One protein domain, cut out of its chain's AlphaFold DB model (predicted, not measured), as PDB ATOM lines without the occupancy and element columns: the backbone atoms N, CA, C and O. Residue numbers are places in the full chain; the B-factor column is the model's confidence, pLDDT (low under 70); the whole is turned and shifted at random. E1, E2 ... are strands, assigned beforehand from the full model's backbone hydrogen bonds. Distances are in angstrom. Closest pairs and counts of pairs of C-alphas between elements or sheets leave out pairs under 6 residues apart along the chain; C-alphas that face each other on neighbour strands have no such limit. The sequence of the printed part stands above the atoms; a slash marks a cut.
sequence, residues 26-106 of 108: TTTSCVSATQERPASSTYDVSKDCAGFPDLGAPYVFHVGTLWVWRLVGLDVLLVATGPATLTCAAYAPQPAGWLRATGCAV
ATOM      1  N   THR A  26      -4.861 -17.551 -49.512       59.22
ATOM      2  CA  THR A  26      -4.513 -16.648 -50.601       59.22
ATOM      3  C   THR A  26      -4.991 -15.269 -50.224       59.22
ATOM      4  O   THR A  26      -6.181 -15.021 -50.045       59.22
ATOM      5  N   THR A  27      -4.021 -14.389 -50.040       69.38
ATOM      6  CA  THR A  27      -4.227 -12.983 -49.750       69.38
ATOM      7  C   THR A  27      -4.693 -12.265 -51.006       69.38
ATOM      8  O   THR A  27      -3.917 -12.092 -51.947       69.38
ATOM      9  N   THR A  28      -5.944 -11.811 -51.013       81.31
ATOM     10  CA  THR A  28      -6.483 -10.974 -52.089       81.31
ATOM     11  C   THR A  28      -6.413  -9.506 -51.692       81.31
ATOM     12  O   THR A  28      -6.827  -9.128 -50.598       81.31
ATOM     13  N   SER A  29      -5.900  -8.661 -52.587       87.31
ATOM     14  CA  SER A  29      -5.891  -7.209 -52.385       87.31
ATOM     15  C   SER A  29      -7.158  -6.579 -52.953       87.31
ATOM     16  O   SER A  29      -7.538  -6.840 -54.091       87.31
ATOM     17  N   CYS A  30      -7.784  -5.731 -52.149       88.31
ATOM     18  CA  CYS A  30      -9.078  -5.117 -52.378       88.31
ATOM     19  C   CYS A  30      -8.989  -3.613 -52.133       88.31
ATOM     20  O   CYS A  30      -8.405  -3.170 -51.144       88.31
ATOM     21  N   VAL A  31      -9.621  -2.811 -52.992       90.56
ATOM     22  CA  VAL A  31      -9.653  -1.350 -52.810       90.56
ATOM     23  C   VAL A  31     -10.411  -0.984 -51.534       90.56
ATOM     24  O   VAL A  31      -9.907  -0.236 -50.695       90.56
ATOM     25  N   SER A  32     -11.602  -1.552 -51.354       91.69
ATOM     26  CA  SER A  32     -12.454  -1.252 -50.208       91.69
ATOM     27  C   SER A  32     -13.315  -2.430 -49.777       91.69
ATOM     28  O   SER A  32     -13.640  -3.312 -50.576       91.69
ATOM     29  N   ALA A  33     -13.728  -2.396 -48.514       92.19
ATOM     30  CA  ALA A  33     -14.751  -3.267 -47.960       92.19
ATOM     31  C   ALA A  33     -15.657  -2.461 -47.029       92.19
ATOM     32  O   ALA A  33     -15.210  -1.492 -46.410       92.19
ATOM     33  N   THR A  34     -16.912  -2.876 -46.915       93.06
ATOM     34  CA  THR A  34     -17.921  -2.232 -46.075       93.06
ATOM     35  C   THR A  34     -18.450  -3.236 -45.069       93.06
ATOM     36  O   THR A  34     -18.889  -4.318 -45.439       93.06
ATOM     37  N   GLN A  35     -18.416  -2.892 -43.785       92.81
ATOM     38  CA  GLN A  35     -19.057  -3.695 -42.750       92.81
ATOM     39  C   GLN A  35     -20.574  -3.656 -42.930       92.81
ATOM     40  O   GLN A  35     -21.166  -2.580 -43.059       92.81
ATOM     41  N   GLU A  36     -21.219  -4.814 -42.879       89.81
ATOM     42  CA  GLU A  36     -22.673  -4.863 -42.897       89.81
ATOM     43  C   GLU A  36     -23.273  -4.400 -41.577       89.81
ATOM     44  O   GLU A  36     -22.794  -4.719 -40.488       89.81
ATOM     45  N   ARG A  37     -24.387  -3.676 -41.659       83.75
ATOM     46  CA  ARG A  37     -25.167  -3.336 -40.474       83.75
ATOM     47  C   ARG A  37     -26.208  -4.432 -40.221       83.75
ATOM     48  O   ARG A  37     -26.954  -4.742 -41.144       83.75
ATOM     49  N   PRO A  38     -26.343  -4.969 -38.993       72.44
ATOM     50  CA  PRO A  38     -25.575  -4.706 -37.765       72.44
ATOM     51  C   PRO A  38     -24.421  -5.703 -37.505       72.44
ATOM     52  O   PRO A  38     -23.850  -5.697 -36.416       72.44
ATOM     53  N   ALA A  39     -24.119  -6.601 -38.445       72.31
ATOM     54  CA  ALA A  39     -23.223  -7.732 -38.224       72.31
ATOM     55  C   ALA A  39     -21.742  -7.311 -38.157       72.31
ATOM     56  O   ALA A  39     -21.114  -6.998 -39.164       72.31
ATOM     57  N   SER A  40     -21.142  -7.384 -36.965       77.19
ATOM     58  CA  SER A  40     -19.743  -6.988 -36.743       77.19
ATOM     59  C   SER A  40     -18.706  -7.870 -37.459       77.19
ATOM     60  O   SER A  40     -17.565  -7.441 -37.645       77.19
ATOM     61  N   SER A  41     -19.098  -9.076 -37.887       88.75
ATOM     62  CA  SER A  41     -18.237 -10.085 -38.520       88.75
ATOM     63  C   SER A  41     -18.542 -10.337 -40.004       88.75
ATOM     64  O   SER A  41     -18.031 -11.314 -40.556       88.75
ATOM     65  N   THR A  42     -19.390  -9.514 -40.628       92.69
ATOM     66  CA  THR A  42     -19.764  -9.638 -42.045       92.69
ATOM     67  C   THR A  42     -19.346  -8.392 -42.812       92.69
ATOM     68  O   THR A  42     -19.585  -7.269 -42.361       92.69
ATOM     69  N   TYR A  43     -18.720  -8.598 -43.968       92.38
ATOM     70  CA  TYR A  43     -18.170  -7.530 -44.794       92.38
ATOM     71  C   TYR A  43     -18.503  -7.765 -46.265       92.38
ATOM     72  O   TYR A  43     -18.245  -8.844 -46.796       92.38
ATOM     73  N   ASP A  44     -19.013  -6.729 -46.920       91.50
ATOM     74  CA  ASP A  44     -19.118  -6.669 -48.370       91.50
ATOM     75  C   ASP A  44     -17.788  -6.160 -48.930       91.50
ATOM     76  O   ASP A  44     -17.388  -5.012 -48.712       91.50
ATOM     77  N   VAL A  45     -17.071  -7.033 -49.624       88.19
ATOM     78  CA  VAL A  45     -15.769  -6.750 -50.226       88.19
ATOM     79  C   VAL A  45     -15.978  -6.355 -51.694       88.19
ATOM     80  O   VAL A  45     -16.744  -7.009 -52.409       88.19
ATOM     81  N   SER A  46     -15.349  -5.252 -52.131       77.81
ATOM     82  CA  SER A  46     -15.585  -4.659 -53.460       77.81
ATOM     83  C   SER A  46     -15.282  -5.618 -54.612       77.81
ATOM     84  O   SER A  46     -14.351  -6.416 -54.550       77.81
ATOM     85  N   LYS A  47     -15.996  -5.443 -55.728       68.31
ATOM     86  CA  LYS A  47     -15.721  -6.105 -57.016       68.31
ATOM     87  C   LYS A  47     -14.308  -5.850 -57.563       68.31
ATOM     88  O   LYS A  47     -13.869  -6.549 -58.469       68.31
ATOM     89  N   ASP A  48     -13.623  -4.827 -57.050       72.31
ATOM     90  CA  ASP A  48     -12.283  -4.418 -57.498       72.31
ATOM     91  C   ASP A  48     -11.161  -5.276 -56.896       72.31
ATOM     92  O   ASP A  48      -9.981  -5.047 -57.153       72.31
ATOM     93  N   CYS A  49     -11.505  -6.252 -56.064       74.31
ATOM     94  CA  CYS A  49     -10.570  -7.285 -55.658       74.31
ATOM     95  C   CYS A  49     -10.250  -8.196 -56.855       74.31
ATOM     96  O   CYS A  49     -11.138  -8.814 -57.445       74.31
ATOM     97  N   ALA A  50      -8.978  -8.282 -57.229       62.06
ATOM     98  CA  ALA A  50      -8.561  -9.111 -58.351       62.06
ATOM     99  C   ALA A  50      -8.619 -10.603 -57.995       62.06
ATOM    100  O   ALA A  50      -8.145 -10.982 -56.930       62.06
ATOM    101  N   GLY A  51      -9.117 -11.424 -58.933       56.22
ATOM    102  CA  GLY A  51      -8.893 -12.872 -58.998       56.22
ATOM    103  C   GLY A  51      -9.162 -13.612 -57.691       56.22
ATOM    104  O   GLY A  51      -8.268 -13.756 -56.866       56.22
ATOM    105  N   PHE A  52     -10.367 -14.156 -57.546       61.91
ATOM    106  CA  PHE A  52     -10.713 -15.026 -56.424       61.91
ATOM    107  C   PHE A  52     -10.799 -16.485 -56.882       61.91
ATOM    108  O   PHE A  52     -11.903 -17.020 -57.015       61.91
ATOM    109  N   PRO A  53      -9.680 -17.160 -57.195       58.22
ATOM    110  CA  PRO A  53      -9.721 -18.609 -57.165       58.22
ATOM    111  C   PRO A  53     -10.056 -19.015 -55.723       58.22
ATOM    112  O   PRO A  53      -9.425 -18.536 -54.780       58.22
ATOM    113  N   ASP A  54     -11.082 -19.848 -55.541       64.56
ATOM    114  CA  ASP A  54     -11.338 -20.461 -54.239       64.56
ATOM    115  C   ASP A  54     -10.155 -21.379 -53.931       64.56
ATOM    116  O   ASP A  54      -9.961 -22.417 -54.567       64.56
ATOM    117  N   LEU A  55      -9.306 -20.926 -53.016       63.03
ATOM    118  CA  LEU A  55      -8.090 -21.619 -52.609       63.03
ATOM    119  C   LEU A  55      -8.224 -22.178 -51.190       63.03
ATOM    120  O   LEU A  55      -7.222 -22.543 -50.593       63.03
ATOM    121  N   GLY A  56      -9.454 -22.298 -50.673       65.38
ATOM    122  CA  GLY A  56      -9.742 -22.861 -49.356       65.38
ATOM    123  C   GLY A  56      -9.599 -21.869 -48.195       65.38
ATOM    124  O   GLY A  56      -8.976 -20.815 -48.304       65.38
ATOM    125  N   ALA A  57     -10.221 -22.218 -47.067       73.81
ATOM    126  CA  ALA A  57     -10.233 -21.409 -45.850       73.81
ATOM    127  C   ALA A  57      -8.933 -21.569 -45.021       73.81
ATOM    128  O   ALA A  57      -8.366 -22.667 -44.992       73.81
ATOM    129  N   PRO A  58      -8.502 -20.537 -44.263       80.88
ATOM    130  CA  PRO A  58      -9.156 -19.235 -44.090       80.88
ATOM    131  C   PRO A  58      -8.901 -18.265 -45.254       80.88
ATOM    132  O   PRO A  58      -7.826 -18.244 -45.845       80.88
ATOM    133  N   TYR A  59      -9.883 -17.410 -45.533       83.88
ATOM    134  CA  TYR A  59      -9.825 -16.413 -46.603       83.88
ATOM    135  C   TYR A  59      -9.266 -15.093 -46.073       83.88
ATOM    136  O   TYR A  59      -9.774 -14.574 -45.079       83.88
ATOM    137  N   VAL A  60      -8.234 -14.538 -46.715       88.25
ATOM    138  CA  VAL A  60      -7.577 -13.309 -46.243       88.25
ATOM    139  C   VAL A  60      -7.700 -12.200 -47.286       88.25
ATOM    140  O   VAL A  60      -7.226 -12.337 -48.411       88.25
ATOM    141  N   PHE A  61      -8.296 -11.073 -46.897       89.00
ATOM    142  CA  PHE A  61      -8.459  -9.893 -47.743       89.00
ATOM    143  C   PHE A  61      -7.664  -8.719 -47.171       89.00
ATOM    144  O   PHE A  61      -7.918  -8.280 -46.049       89.00
ATOM    145  N   HIS A  62      -6.735  -8.171 -47.950       91.19
ATOM    146  CA  HIS A  62      -6.090  -6.896 -47.652       91.19
ATOM    147  C   HIS A  62      -6.909  -5.770 -48.266       91.19
ATOM    148  O   HIS A  62      -7.044  -5.678 -49.483       91.19
ATOM    149  N   VAL A  63      -7.469  -4.914 -47.422       92.62
ATOM    150  CA  VAL A  63      -8.400  -3.861 -47.812       92.62
ATOM    151  C   VAL A  63      -7.711  -2.508 -47.679       92.62
ATOM    152  O   VAL A  63      -7.238  -2.165 -46.598       92.62
ATOM    153  N   GLY A  64      -7.691  -1.717 -48.753       92.38
ATOM    154  CA  GLY A  64      -7.118  -0.367 -48.744       92.38
ATOM    155  C   GLY A  64      -7.928   0.633 -47.913       92.38
ATOM    156  O   GLY A  64      -7.364   1.484 -47.231       92.38
ATOM    157  N   THR A  65      -9.258   0.541 -47.938       93.56
ATOM    158  CA  THR A  65     -10.150   1.350 -47.092       93.56
ATOM    159  C   THR A  65     -11.321   0.531 -46.561       93.56
ATOM    160  O   THR A  65     -12.189   0.092 -47.317       93.56
ATOM    161  N   LEU A  66     -11.370   0.363 -45.241       93.12
ATOM    162  CA  LEU A  66     -12.481  -0.267 -44.542       93.12
ATOM    163  C   LEU A  66     -13.514   0.776 -44.102       93.12
ATOM    164  O   LEU A  66     -13.210   1.657 -43.289       93.12
ATOM    165  N   TRP A  67     -14.743   0.630 -44.583       93.44
ATOM    166  CA  TRP A  67     -15.899   1.429 -44.186       93.44
ATOM    167  C   TRP A  67     -16.692   0.711 -43.098       93.44
ATOM    168  O   TRP A  67     -17.028  -0.465 -43.241       93.44
ATOM    169  N   VAL A  68     -17.005   1.400 -42.001       92.56
ATOM    170  CA  VAL A  68     -17.782   0.824 -40.892       92.56
ATOM    171  C   VAL A  68     -18.891   1.763 -40.454       92.56
ATOM    172  O   VAL A  68     -18.755   2.984 -40.525       92.56
ATOM    173  N   TRP A  69     -19.979   1.189 -39.952       91.12
ATOM    174  CA  TRP A  69     -21.060   1.967 -39.361       91.12
ATOM    175  C   TRP A  69     -20.681   2.388 -37.939       91.12
ATOM    176  O   TRP A  69     -20.225   1.579 -37.122       91.12
ATOM    177  N   ARG A  70     -20.854   3.672 -37.631       88.50
ATOM    178  CA  ARG A  70     -20.638   4.245 -36.299       88.50
ATOM    179  C   ARG A  70     -21.854   5.051 -35.879       88.50
ATOM    180  O   ARG A  70     -22.452   5.751 -36.691       88.50
ATOM    181  N   LEU A  71     -22.184   4.956 -34.597       89.69
ATOM    182  CA  LEU A  71     -23.109   5.879 -33.950       89.69
ATOM    183  C   LEU A  71     -22.352   7.168 -33.628       89.69
ATOM    184  O   LEU A  71     -21.308   7.117 -32.977       89.69
ATOM    185  N   VAL A  72     -22.871   8.302 -34.089       86.69
ATOM    186  CA  VAL A  72     -22.356   9.636 -33.767       86.69
ATOM    187  C   VAL A  72     -23.540  10.459 -33.271       86.69
ATOM    188  O   VAL A  72     -24.389  10.881 -34.050       86.69
ATOM    189  N   GLY A  73     -23.638  10.638 -31.952       88.12
ATOM    190  CA  GLY A  73     -24.841  11.204 -31.338       88.12
ATOM    191  C   GLY A  73     -26.054  10.287 -31.538       88.12
ATOM    192  O   GLY A  73     -26.029   9.136 -31.104       88.12
ATOM    193  N   LEU A  74     -27.103  10.806 -32.185       90.19
ATOM    194  CA  LEU A  74     -28.320  10.058 -32.533       90.19
ATOM    195  C   LEU A  74     -28.298   9.504 -33.970       90.19
ATOM    196  O   LEU A  74     -29.198   8.753 -34.346       90.19
ATOM    197  N   ASP A  75     -27.273   9.842 -34.755       90.94
ATOM    198  CA  ASP A  75     -27.154   9.460 -36.158       90.94
ATOM    199  C   ASP A  75     -26.254   8.234 -36.349       90.94
ATOM    200  O   ASP A  75     -25.382   7.918 -35.532       90.94
ATOM    201  N   VAL A  76     -26.452   7.534 -37.469       90.25
ATOM    202  CA  VAL A  76     -25.618   6.400 -37.883       90.25
ATOM    203  C   VAL A  76     -24.909   6.770 -39.173       90.25
ATOM    204  O   VAL A  76     -25.545   6.909 -40.216       90.25
ATOM    205  N   LEU A  77     -23.589   6.907 -39.100       91.00
ATOM    206  CA  LEU A  77     -22.756   7.290 -40.232       91.00
ATOM    207  C   LEU A  77     -21.925   6.107 -40.708       91.00
ATOM    208  O   LEU A  77     -21.473   5.279 -39.913       91.00
ATOM    209  N   LEU A  78     -21.680   6.073 -42.013       92.19
ATOM    210  CA  LEU A  78     -20.648   5.236 -42.601       92.19
ATOM    211  C   LEU A  78     -19.333   6.018 -42.594       92.19
ATOM    212  O   LEU A  78     -19.254   7.100 -43.173       92.19
ATOM    213  N   VAL A  79     -18.304   5.485 -41.938       92.94
ATOM    214  CA  VAL A  79     -17.004   6.156 -41.805       92.94
ATOM    215  C   VAL A  79     -15.879   5.307 -42.383       92.94
ATOM    216  O   VAL A  79     -15.825   4.096 -42.160       92.94
ATOM    217  N   ALA A  80     -14.960   5.950 -43.104       93.56
ATOM    218  CA  ALA A  80     -13.713   5.333 -43.536       93.56
ATOM    219  C   ALA A  80     -12.775   5.203 -42.337       93.56
ATOM    220  O   ALA A  80     -12.567   6.153 -41.584       93.56
ATOM    221  N   THR A  81     -12.193   4.023 -42.161       91.81
ATOM    222  CA  THR A  81     -11.338   3.731 -41.007       91.81
ATOM    223  C   THR A  81      -9.911   3.339 -41.363       91.81
ATOM    224  O   THR A  81      -9.153   2.971 -40.467       91.81
ATOM    225  N   GLY A  82      -9.549   3.478 -42.640       92.62
ATOM    226  CA  GLY A  82      -8.216   3.193 -43.160       92.62
ATOM    227  C   GLY A  82      -8.045   1.751 -43.647       92.62
ATOM    228  O   GLY A  82      -9.039   1.025 -43.771       92.62
ATOM    229  N   PRO A  83      -6.804   1.352 -43.958       94.19
ATOM    230  CA  PRO A  83      -6.500   0.004 -44.409       94.19
ATOM    231  C   PRO A  83      -6.709  -1.023 -43.291       94.19
ATOM    232  O   PRO A  83      -6.578  -0.714 -42.106       94.19
ATOM    233  N   ALA A  84      -7.057  -2.249 -43.674       93.56
ATOM    234  CA  ALA A  84      -7.271  -3.355 -42.748       93.56
ATOM    235  C   ALA A  84      -7.034  -4.703 -43.432       93.56
ATOM    236  O   ALA A  84      -7.169  -4.826 -44.648       93.56
ATOM    237  N   THR A  85      -6.752  -5.731 -42.639       92.88
ATOM    238  CA  THR A  85      -6.747  -7.122 -43.102       92.88
ATOM    239  C   THR A  85      -7.933  -7.862 -42.492       92.88
ATOM    240  O   THR A  85      -8.110  -7.867 -41.272       92.88
ATOM    241  N   LEU A  86      -8.761  -8.461 -43.349       91.62
ATOM    242  CA  LEU A  86      -9.907  -9.284 -42.972       91.62
ATOM    243  C   LEU A  86      -9.532 -10.759 -43.119       91.62
ATOM    244  O   LEU A  86      -9.190 -11.193 -44.215       91.62
ATOM    245  N   THR A  87      -9.623 -11.533 -42.043       91.88
ATOM    246  CA  THR A  87      -9.461 -12.994 -42.072       91.88
ATOM    247  C   THR A  87     -10.814 -13.637 -41.819       91.88
ATOM    248  O   THR A  87     -11.344 -13.528 -40.718       91.88
ATOM    249  N   CYS A  88     -11.388 -14.276 -42.832       90.12
ATOM    250  CA  CYS A  88     -12.767 -14.748 -42.851       90.12
ATOM    251  C   CYS A  88     -12.851 -16.270 -42.974       90.12
ATOM    252  O   CYS A  88     -12.005 -16.912 -43.600       90.12
ATOM    253  N   ALA A  89     -13.901 -16.846 -42.392       89.12
ATOM    254  CA  ALA A  89     -14.154 -18.284 -42.449       89.12
ATOM    255  C   ALA A  89     -14.813 -18.710 -43.768       89.12
ATOM    256  O   ALA A  89     -14.600 -19.828 -44.227       89.12
ATOM    257  N   ALA A  90     -15.606 -17.824 -44.371       87.38
ATOM    258  CA  ALA A  90     -16.302 -18.079 -45.625       87.38
ATOM    259  C   ALA A  90     -16.540 -16.781 -46.404       87.38
ATOM    260  O   ALA A  90     -16.515 -15.684 -45.841       87.38
ATOM    261  N   TYR A  91     -16.833 -16.918 -47.695       87.06
ATOM    262  CA  TYR A  91     -17.444 -15.861 -48.487       87.06
ATOM    263  C   TYR A  91     -18.492 -16.437 -49.439       87.06
ATOM    264  O   TYR A  91     -18.446 -17.609 -49.804       87.06
ATOM    265  N   ALA A  92     -19.439 -15.599 -49.848       86.38
ATOM    266  CA  ALA A  92     -20.415 -15.921 -50.876       86.38
ATOM    267  C   ALA A  92     -20.459 -14.798 -51.921       86.38
ATOM    268  O   ALA A  92     -20.551 -13.625 -51.540       86.38
ATOM    269  N   PRO A  93     -20.415 -15.115 -53.226       84.38
ATOM    270  CA  PRO A  93     -20.627 -14.118 -54.262       84.38
ATOM    271  C   PRO A  93     -22.042 -13.547 -54.177       84.38
ATOM    272  O   PRO A  93     -23.016 -14.273 -53.982       84.38
ATOM    273  N   GLN A  94     -22.143 -12.231 -54.316       83.81
ATOM    274  CA  GLN A  94     -23.392 -11.481 -54.320       83.81
ATOM    275  C   GLN A  94     -23.723 -10.996 -55.739       83.81
ATOM    276  O   GLN A  94     -22.835 -10.866 -56.593       83.81
ATOM    277  N   PRO A  95     -25.001 -10.675 -56.010       74.62
ATOM    278  CA  PRO A  95     -25.382  -9.946 -57.213       74.62
ATOM    279  C   PRO A  95     -24.550  -8.662 -57.368       74.62
ATOM    280  O   PRO A  95     -24.135  -8.056 -56.384       74.62
ATOM    281  N   ALA A  96     -24.309  -8.235 -58.608       75.19
ATOM    282  CA  ALA A  96     -23.476  -7.071 -58.946       75.19
ATOM    283  C   ALA A  96     -21.958  -7.209 -58.677       75.19
ATOM    284  O   ALA A  96     -21.233  -6.219 -58.782       75.19
ATOM    285  N   GLY A  97     -21.464  -8.428 -58.425       73.81
ATOM    286  CA  GLY A  97     -20.025  -8.731 -58.411       73.81
ATOM    287  C   GLY A  97     -19.318  -8.445 -57.085       73.81
ATOM    288  O   GLY A  97     -18.093  -8.415 -57.048       73.81
ATOM    289  N   TRP A  98     -20.076  -8.234 -56.012       83.12
ATOM    290  CA  TRP A  98     -19.549  -8.104 -54.654       83.12
ATOM    291  C   TRP A  98     -19.343  -9.483 -54.030       83.12
ATOM    292  O   TRP A  98     -19.976 -10.459 -54.441       83.12
ATOM    293  N   LEU A  99     -18.498  -9.567 -53.006       86.00
ATOM    294  CA  LEU A  99     -18.414 -10.750 -52.154       86.00
ATOM    295  C   LEU A  99     -18.880 -10.408 -50.751       86.00
ATOM    296  O   LEU A  99     -18.394  -9.454 -50.153       86.00
ATOM    297  N   ARG A 100     -19.751 -11.246 -50.197       90.69
ATOM    298  CA  ARG A 100     -20.111 -11.197 -48.786       90.69
ATOM    299  C   ARG A 100     -19.221 -12.156 -48.017       90.69
ATOM    300  O   ARG A 100     -19.430 -13.367 -48.079       90.69
ATOM    301  N   ALA A 101     -18.234 -11.627 -47.307       90.81
ATOM    302  CA  ALA A 101     -17.356 -12.395 -46.435       90.81
ATOM    303  C   ALA A 101     -17.938 -12.467 -45.014       90.81
ATOM    304  O   ALA A 101     -18.451 -11.475 -44.494       90.81
ATOM    305  N   THR A 102     -17.879 -13.641 -44.382       91.88
ATOM    306  CA  THR A 102     -18.494 -13.913 -43.074       91.88
ATOM    307  C   THR A 102     -17.519 -14.580 -42.107       91.88
ATOM    308  O   THR A 102     -16.517 -15.189 -42.493       91.88
ATOM    309  N   GLY A 103     -17.808 -14.440 -40.809       92.00
ATOM    310  CA  GLY A 103     -16.927 -14.934 -39.749       92.00
ATOM    311  C   GLY A 103     -15.566 -14.238 -39.767       92.00
ATOM    312  O   GLY A 103     -14.548 -14.881 -39.534       92.00
ATOM    313  N   CYS A 104     -15.545 -12.951 -40.117       91.81
ATOM    314  CA  CYS A 104     -14.315 -12.200 -40.312       91.81
ATOM    315  C   CYS A 104     -13.765 -11.625 -39.004       91.81
ATOM    316  O   CYS A 104     -14.480 -10.946 -38.263       91.81
ATOM    317  N   ALA A 105     -12.468 -11.823 -38.780       93.44
ATOM    318  CA  ALA A 105     -11.657 -11.079 -37.828       93.44
ATOM    319  C   ALA A 105     -10.926  -9.933 -38.546       93.44
ATOM    320  O   ALA A 105     -10.443 -10.106 -39.665       93.44
ATOM    321  N   VAL A 106     -10.843  -8.767 -37.902       92.50
ATOM    322  CA  VAL A 106     -10.201  -7.568 -38.463       92.50
ATOM    323  C   VAL A 106      -8.897  -7.287 -37.733       92.50
ATOM    324  O   VAL A 106      -8.880  -7.213 -36.505       92.50
TER     325      VAL A 106
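Overview. This is residues 26 to 106 of the 108 residues of an uncharacterized protein of Amycolatopsis mediterranei (strain U-32) (UniProt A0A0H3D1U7). One strongly twisted sheet folds round on itself into a small, rough barrel, with E3, E1, E2, E7 and E5 as its walls; the end of E3 and E4 make a hairpin arm that gives the domain much of its length. E1 and E3 bend by 90 and 83 degrees, and a short pairing of residues 105 to 106 with E5 closes the ring, while E6 is at an edge beside E7. The printed part has 81 residues, with no named helix and seven named strands, E1 to E7 in chain order, in a branched, mixed sheet; the class is all strand. The whole is compact, with a radius of gyration of the C-alphas of 12.4 A, yet elongated, spanning 43 by 24 by 20 A.

Along the chain. E3, the longest strand, is residues 59 to 72 and measures 31.6 A from C-alpha 59 at (-9.825, -16.413, -46.603) to C-alpha 72 at (-22.356, 9.636, -33.767). E1 is residues 27 to 35, 18.8 A, and begins at C-alpha 27 at (-4.227, -12.983, -49.750). E4 is residues 75 to 80, 15.9 A, and E5 is residues 84 to 88, 12.6 A. E2 is residues 43 to 45, E6 is residues 90 to 93, and E7 is residues 99 to 102, ending at C-alpha 102 at (-18.494, -13.913, -43.074).

Arrangement. E3 has three neighbours, in staggered pairing. E1 is on one side of it, parallel at 16 degrees, with N 30 and O 62 2.8 A apart, within hydrogen-bond range. On the other side are E5, beside residues 59 to 63, and E4, beside residues 66 to 72. E5 is antiparallel to E3, with N 61 and O 86 at 2.8 A. E3 and E4 form a hairpin, antiparallel at 149 degrees, with N 70 and O 77 at 2.9 A. E1 and E2 form a hairpin, antiparallel at 127 degrees, with N 34 and O 44 at 2.8 A. E7 is on the other side of E2 from E1, antiparallel to E2 at 150 degrees, with N 45 and O 99 at 2.8 A. E6 and E7 form a hairpin, antiparallel at 157 degrees, with N 92 and O 100 at 2.8 A. E5 runs on into E6 at 98 degrees across one residue. The closest C-alphas of E5 and E7 are those of Cys 88 and Thr 102, 5.8 A. E4 and E7 are apart.

Size, cuts and confidence. The two C-alphas farthest apart are those of Leu 55 and Leu 74, 42.6 A. The printed part, residues 26 to 106, has no cut. The link from E2 to E3, residues 46 to 58, is long. The mean pLDDT of the printed part is 84.7, and it is under 70 at residues 26 to 27, 47 and 50 to 56.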